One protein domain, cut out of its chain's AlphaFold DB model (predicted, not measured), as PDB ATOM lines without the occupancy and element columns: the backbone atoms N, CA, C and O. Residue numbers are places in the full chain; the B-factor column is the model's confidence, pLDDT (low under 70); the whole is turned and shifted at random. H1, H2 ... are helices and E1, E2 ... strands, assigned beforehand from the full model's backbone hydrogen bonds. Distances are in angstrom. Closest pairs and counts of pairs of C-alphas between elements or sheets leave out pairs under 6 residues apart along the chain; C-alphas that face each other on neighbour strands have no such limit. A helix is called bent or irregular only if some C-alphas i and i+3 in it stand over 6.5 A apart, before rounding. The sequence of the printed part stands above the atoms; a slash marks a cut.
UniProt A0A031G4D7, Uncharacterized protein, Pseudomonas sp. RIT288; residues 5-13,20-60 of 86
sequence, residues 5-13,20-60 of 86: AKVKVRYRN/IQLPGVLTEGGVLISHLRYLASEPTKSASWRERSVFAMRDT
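What this domain is: This is residues 5 to 13 and 20 to 60 of the 86 residues of an uncharacterized protein of Pseudomonas sp. RIT288 (UniProt A0A031G4D7). A bent two-stranded ribbon, E1 beside E2, has two helices, H1 and H2, packed mainly on E2. The helices run opposite ways at a shallow tilt and come near each other at one place. The printed part has 50 residues, with two named strands and two named helices in the order E1, E2, H1, H2; the sheet, E1 - E2, is antiparallel and the class is mixed, helices and strands. The whole is compact, with a radius of gyration of the C-alphas of 10.0 A, and rounded, spanning 29 by 22 by 15 A.

How they stand to each other: E1, residues 5 to 12, and E2, residues 20 to 27, are antiparallel neighbours at 137 degrees. N 5 and O 26 are within hydrogen-bond range at 2.9 A, as are N 24 and O 7 at 2.8 A. E1 bends by 53 degrees at residue 8 and E2 by 53 degrees at residue 23. Residues 26 to 27 of E2 also pair with residues 30 to 31, antiparallel. The closest C-alphas of E2 and H1, residues 33 to 41, are those of Gly 24 and Leu 36, 6.3 A apart. For E2 and H2, residues 47 to 59, they are those of Val 25 and Val 54, 6.6 A apart. H1 and H2 are close but not clearly touching, their closest C-alphas being those of Leu 39 and Arg 50, 6.8 A apart; they run opposite ways at a shallow tilt of 27 degrees. In H1 and H2 every O i to N i+4 pair is within hydrogen-bond range.

Where its parts are: E1 begins at C-alpha 5, (98.133, 109.130, 141.538), and is 20.5 A long; E2 is 20.4 A long. H1 is 12.3 A long. H2, 18.8 A long, ends at C-alpha 59, (100.318, 104.443, 152.101).

The domain as a whole: The two C-alphas farthest apart, those of Glu 28 and Thr 44, are 29.9 A apart. Residues 14 to 19 are not printed, and C-alphas 13 and 20 across the cut are 8.7 A apart. The links E2 to H1 and H1 to H2 are tight. The mean pLDDT of the printed part is 77.5; residue 43 and residues 58 to 60 are under 70.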
ATOM      1  N   ALA A   5      98.505 107.733 141.756       78.81
ATOM      2  CA  ALA A   5      98.133 109.130 141.538       78.81
ATOM      3  C   ALA A   5      96.708 109.422 142.040       78.81
ATOM      4  O   ALA A   5      95.854 108.546 142.147       78.81
ATOM      5  N   LYS A   6      96.467 110.677 142.431       80.12
ATOM      6  CA  LYS A   6      95.195 111.164 142.980       80.12
ATOM      7  C   LYS A   6      94.546 111.861 141.814       80.12
ATOM      8  O   LYS A   6      95.129 112.798 141.275       80.12
ATOM      9  N   VAL A   7      93.373 111.397 141.434       83.38
ATOM     10  CA  VAL A   7      92.636 111.940 140.300       83.38
ATOM     11  C   VAL A   7      91.244 112.331 140.759       83.38
ATOM     12  O   VAL A   7      90.653 111.671 141.611       83.38
ATOM     13  N   LYS A   8      90.709 113.426 140.223       82.88
ATOM     14  CA  LYS A   8      89.296 113.762 140.418       82.88
ATOM     15  C   LYS A   8      88.497 112.970 139.394       82.88
ATOM     16  O   LYS A   8      88.670 113.187 138.199       82.88
ATOM     17  N   VAL A   9      87.654 112.054 139.856       82.12
ATOM     18  CA  VAL A   9      86.847 111.192 138.987       82.12
ATOM     19  C   VAL A   9      85.391 111.606 139.095       82.12
ATOM     20  O   VAL A   9      84.873 111.822 140.192       82.12
ATOM     21  N   ARG A  10      84.722 111.718 137.948       81.94
ATOM     22  CA  ARG A  10      83.265 111.836 137.889       81.94
ATOM     23  C   ARG A  10      82.704 110.423 137.891       81.94
ATOM     24  O   ARG A  10      82.845 109.705 136.907       81.94
ATOM     25  N   TYR A  11      82.162 110.003 139.027       80.06
ATOM     26  CA  TYR A  11      81.523 108.702 139.164       80.06
ATOM     27  C   TYR A  11      80.021 108.864 138.941       80.06
ATOM     28  O   TYR A  11      79.372 109.669 139.616       80.06
ATOM     29  N   ARG A  12      79.484 108.094 137.997       79.56
ATOM     30  CA  ARG A  12      78.055 108.001 137.708       79.56
ATOM     31  C   ARG A  12      77.609 106.584 138.049       79.56
ATOM     32  O   ARG A  12      78.168 105.624 137.532       79.56
ATOM     33  N   ASN A  13      76.646 106.467 138.958       70.50
ATOM     34  CA  ASN A  13      75.973 105.203 139.244       70.50
ATOM     35  C   ASN A  13      74.686 105.207 138.414       70.50
ATOM     36  O   ASN A  13      73.746 105.939 138.749       70.50
ATOM     37  N   ILE A  20      78.719 112.253 140.836       76.06
ATOM     38  CA  ILE A  20      79.420 112.651 142.056       76.06
ATOM     39  C   ILE A  20      80.906 112.760 141.735       76.06
ATOM     40  O   ILE A  20      81.528 111.825 141.228       76.06
ATOM     41  N   GLN A  21      81.490 113.914 142.050       80.00
ATOM     42  CA  GLN A  21      82.937 114.075 142.015       80.00
ATOM     43  C   GLN A  21      83.543 113.389 143.237       80.00
ATOM     44  O   GLN A  21      83.330 113.814 144.377       80.00
ATOM     45  N   LEU A  22      84.297 112.322 142.989       80.56
ATOM     46  CA  LEU A  22      84.962 111.538 144.017       80.56
ATOM     47  C   LEU A  22      86.479 111.574 143.802       80.56
ATOM     48  O   LEU A  22      86.950 111.540 142.659       80.56
ATOM     49  N   PRO A  23      87.268 111.653 144.886       80.94
ATOM     50  CA  PRO A  23      88.705 111.478 144.785       80.94
ATOM     51  C   PRO A  23      88.990 110.001 144.480       80.94
ATOM     52  O   PRO A  23      88.619 109.108 145.238       80.94
ATOM     53  N   GLY A  24      89.600 109.744 143.330       81.31
ATOM     54  CA  GLY A  24      89.956 108.416 142.853       81.31
ATOM     55  C   GLY A  24      91.450 108.146 142.969       81.31
ATOM     56  O   GLY A  24      92.283 109.059 142.979       81.31
ATOM     57  N   VAL A  25      91.775 106.858 143.027       82.50
ATOM     58  CA  VAL A  25      93.143 106.355 142.992       82.50
ATOM     59  C   VAL A  25      93.425 105.824 141.591       82.50
ATOM     60  O   VAL A  25      92.753 104.894 141.143       82.50
ATOM     61  N   LEU A  26      94.402 106.417 140.906       80.19
ATOM     62  CA  LEU A  26      94.927 105.920 139.637       80.19
ATOM     63  C   LEU A  26      96.147 105.044 139.922       80.19
ATOM     64  O   LEU A  26      97.134 105.517 140.485       80.19
ATOM     65  N   THR A  27      96.042 103.777 139.545       82.94
ATOM     66  CA  THR A  27      97.109 102.772 139.609       82.94
ATOM     67  C   THR A  27      97.681 102.525 138.212       82.94
ATOM     68  O   THR A  27      97.105 102.987 137.228       82.94
ATOM     69  N   GLU A  28      98.775 101.766 138.096       77.50
ATOM     70  CA  GLU A  28      99.322 101.354 136.787       77.50
ATOM     71  C   GLU A  28      98.298 100.602 135.924       77.50
ATOM     72  O   GLU A  28      98.274 100.767 134.710       77.50
ATOM     73  N   GLY A  29      97.405  99.830 136.552       75.81
ATOM     74  CA  GLY A  29      96.310  99.126 135.877       75.81
ATOM     75  C   GLY A  29      95.069  99.986 135.613       75.81
ATOM     76  O   GLY A  29      94.052  99.463 135.166       75.81
ATOM     77  N   GLY A  30      95.118 101.287 135.917       80.94
ATOM     78  CA  GLY A  30      94.001 102.214 135.763       80.94
ATOM     79  C   GLY A  30      93.344 102.627 137.081       80.94
ATOM     80  O   GLY A  30      93.918 102.519 138.170       80.94
ATOM     81  N   VAL A  31      92.140 103.191 136.979       81.06
ATOM     82  CA  VAL A  31      91.412 103.752 138.125       81.06
ATOM     83  C   VAL A  31      90.819 102.636 138.977       81.06
ATOM     84  O   VAL A  31      90.163 101.728 138.472       81.06
ATOM     85  N   LEU A  32      90.991 102.729 140.293       83.12
ATOM     86  CA  LEU A  32      90.486 101.724 141.216       83.12
ATOM     87  C   LEU A  32      88.978 101.898 141.483       83.12
ATOM     88  O   LEU A  32      88.551 102.579 142.420       83.12
ATOM     89  N   ILE A  33      88.163 101.253 140.650       79.75
ATOM     90  CA  ILE A  33      86.694 101.358 140.670       79.75
ATOM     91  C   ILE A  33      86.095 100.827 141.983       79.75
ATOM     92  O   ILE A  33      85.114 101.383 142.476       79.75
ATOM     93  N   SER A  34      86.687  99.799 142.599       80.81
ATOM     94  CA  SER A  34      86.212  99.246 143.879       80.81
ATOM     95  C   SER A  34      86.183 100.298 144.991       80.81
ATOM     96  O   SER A  34      85.212 100.385 145.742       80.81
ATOM     97  N   HIS A  35      87.201 101.160 145.047       80.00
ATOM     98  CA  HIS A  35      87.257 102.255 146.006       80.00
ATOM     99  C   HIS A  35      86.265 103.369 145.679       80.00
ATOM    100  O   HIS A  35      85.629 103.902 146.581       80.00
ATOM    101  N   LEU A  36      86.074 103.691 144.397       79.69
ATOM    102  CA  LEU A  36      85.055 104.661 143.990       79.69
ATOM    103  C   LEU A  36      83.652 104.208 144.399       79.69
ATOM    104  O   LEU A  36      82.875 105.013 144.902       79.69
ATOM    105  N   ARG A  37      83.351 102.912 144.263       82.19
ATOM    106  CA  ARG A  37      82.080 102.329 144.715       82.19
ATOM    107  C   ARG A  37      81.925 102.396 146.230       82.19
ATOM    108  O   ARG A  37      80.851 102.749 146.701       82.19
ATOM    109  N   TYR A  38      82.996 102.130 146.977       82.12
ATOM    110  CA  TYR A  38      83.017 102.287 148.434       82.12
ATOM    111  C   TYR A  38      82.757 103.742 148.865       82.12
ATOM    112  O   TYR A  38      81.922 104.012 149.727       82.12
ATOM    113  N   LEU A  39      83.399 104.708 148.202       80.12
ATOM    114  CA  LEU A  39      83.146 106.131 148.440       80.12
ATOM    115  C   LEU A  39      81.711 106.534 148.064       80.12
ATOM    116  O   LEU A  39      81.116 107.374 148.736       80.12
ATOM    117  N   ALA A  40      81.151 105.936 147.011       77.44
ATOM    118  CA  ALA A  40      79.783 106.186 146.572       77.44
ATOM    119  C   ALA A  40      78.726 105.547 147.491       77.44
ATOM    120  O   ALA A  40      77.629 106.093 147.598       77.44
ATOM    121  N   SER A  41      79.035 104.435 148.174       79.31
ATOM    122  CA  SER A  41      78.121 103.806 149.140       79.31
ATOM    123  C   SER A  41      77.942 104.608 150.430       79.31
ATOM    124  O   SER A  41      76.929 104.453 151.107       79.31
ATOM    125  N   GLU A  42      78.874 105.512 150.747       76.56
ATOM    126  CA  GLU A  42      78.812 106.379 151.928       76.56
ATOM    127  C   GLU A  42      78.746 107.878 151.552       76.56
ATOM    128  O   GLU A  42      79.621 108.668 151.928       76.56
ATOM    129  N   PRO A  43      77.695 108.333 150.835       67.62
ATOM    130  CA  PRO A  43      77.625 109.704 150.322       67.62
ATOM    131  C   PRO A  43      77.490 110.758 151.432       67.62
ATOM    132  O   PRO A  43      77.834 111.923 151.231       67.62
ATOM    133  N   THR A  44      77.023 110.356 152.618       70.44
ATOM    134  CA  THR A  44      76.831 111.210 153.800       70.44
ATOM    135  C   THR A  44      78.136 111.591 154.501       70.44
ATOM    136  O   THR A  44      78.128 112.445 155.386       70.44
ATOM    137  N   LYS A  45      79.274 110.988 154.130       75.62
ATOM    138  CA  LYS A  45      80.576 111.289 154.738       75.62
ATOM    139  C   LYS A  45      81.188 112.569 154.170       75.62
ATOM    140  O   LYS A  45      81.138 112.824 152.965       75.62
ATOM    141  N   SER A  46      81.827 113.344 155.047       76.69
ATOM    142  CA  SER A  46      82.487 114.613 154.725       76.69
ATOM    143  C   SER A  46      83.650 114.448 153.741       76.69
ATOM    144  O   SER A  46      84.312 113.411 153.702       76.69
ATOM    145  N   ALA A  47      83.972 115.512 153.001       74.12
ATOM    146  CA  ALA A  47      85.092 115.531 152.055       74.12
ATOM    147  C   ALA A  47      86.433 115.116 152.698       74.12
ATOM    148  O   ALA A  47      87.184 114.342 152.110       74.12
ATOM    149  N   SER A  48      86.689 115.529 153.946       76.69
ATOM    150  CA  SER A  48      87.894 115.150 154.701       76.69
ATOM    151  C   SER A  48      88.023 113.641 154.928       76.69
ATOM    152  O   SER A  48      89.135 113.119 154.977       76.69
ATOM    153  N   TRP A  49      86.906 112.920 155.059       81.81
ATOM    154  CA  TRP A  49      86.918 111.463 155.214       81.81
ATOM    155  C   TRP A  49      87.305 110.765 153.907       81.81
ATOM    156  O   TRP A  49      88.100 109.823 153.914       81.81
ATOM    157  N   ARG A  50      86.810 111.276 152.774       78.50
ATOM    158  CA  ARG A  50      87.151 110.760 151.438       78.50
ATOM    159  C   ARG A  50      88.636 110.965 151.141       78.50
ATOM    160  O   ARG A  50      89.306 110.045 150.687       78.50
ATOM    161  N   GLU A  51      89.170 112.134 151.492       78.81
ATOM    162  CA  GLU A  51      90.589 112.465 151.315       78.81
ATOM    163  C   GLU A  51      91.510 111.545 152.136       78.81
ATOM    164  O   GLU A  51      92.524 111.059 151.627       78.81
ATOM    165  N   ARG A  52      91.136 111.254 153.392       80.31
ATOM    166  CA  ARG A  52      91.867 110.321 154.269       80.31
ATOM    167  C   ARG A  52      91.790 108.877 153.778       80.31
ATOM    168  O   ARG A  52      92.790 108.173 153.838       80.31
ATOM    169  N   SER A  53      90.641 108.457 153.255       77.00
ATOM    170  CA  SER A  53      90.454 107.102 152.717       77.00
ATOM    171  C   SER A  53      91.336 106.856 151.488       77.00
ATOM    172  O   SER A  53      91.987 105.823 151.388       77.00
ATOM    173  N   VAL A  54      91.443 107.843 150.593       78.38
ATOM    174  CA  VAL A  54      92.340 107.797 149.424       78.38
ATOM    175  C   VAL A  54      93.814 107.852 149.835       78.38
ATOM    176  O   VAL A  54      94.665 107.234 149.197       78.38
ATOM    177  N   PHE A  55      94.140 108.593 150.896       76.38
ATOM    178  CA  PHE A  55      95.493 108.637 151.447       76.38
ATOM    179  C   PHE A  55      95.913 107.288 152.051       76.38
ATOM    180  O   PHE A  55      96.997 106.804 151.741       76.38
ATOM    181  N   ALA A  56      95.029 106.635 152.811       71.94
ATOM    182  CA  ALA A  56      95.287 105.316 153.389       71.94
ATOM    183  C   ALA A  56      95.607 104.253 152.322       71.94
ATOM    184  O   ALA A  56      96.429 103.378 152.566       71.94
ATOM    185  N   MET A  57      95.008 104.366 151.129       71.81
ATOM    186  CA  MET A  57      95.227 103.471 149.979       71.81
ATOM    187  C   MET A  57      96.583 103.679 149.289       71.81
ATOM    188  O   MET A  57      97.115 102.764 148.669       71.81
ATOM    189  N   ARG A  58      97.140 104.893 149.362       68.31
ATOM    190  CA  ARG A  58      98.486 105.201 148.850       68.31
ATOM    191  C   ARG A  58      99.575 104.661 149.762       68.31
ATOM    192  O   ARG A  58     100.593 104.183 149.277       68.31
ATOM    193  N   ASP A  59      99.347 104.776 151.063       58.38
ATOM    194  CA  ASP A  59     100.318 104.443 152.101       58.38
ATOM    195  C   ASP A  59     100.358 102.940 152.433       58.38
ATOM    196  O   ASP A  59     101.287 102.459 153.074       58.38
ATOM    197  N   THR A  60      99.405 102.145 151.926       53.69
ATOM    198  CA  THR A  60      99.262 100.715 152.265       53.69
ATOM    199  C   THR A  60     100.394  99.800 151.765       53.69
ATOM    200  O   THR A  60     100.270  98.578 151.833       53.69
TER     201      THR A  60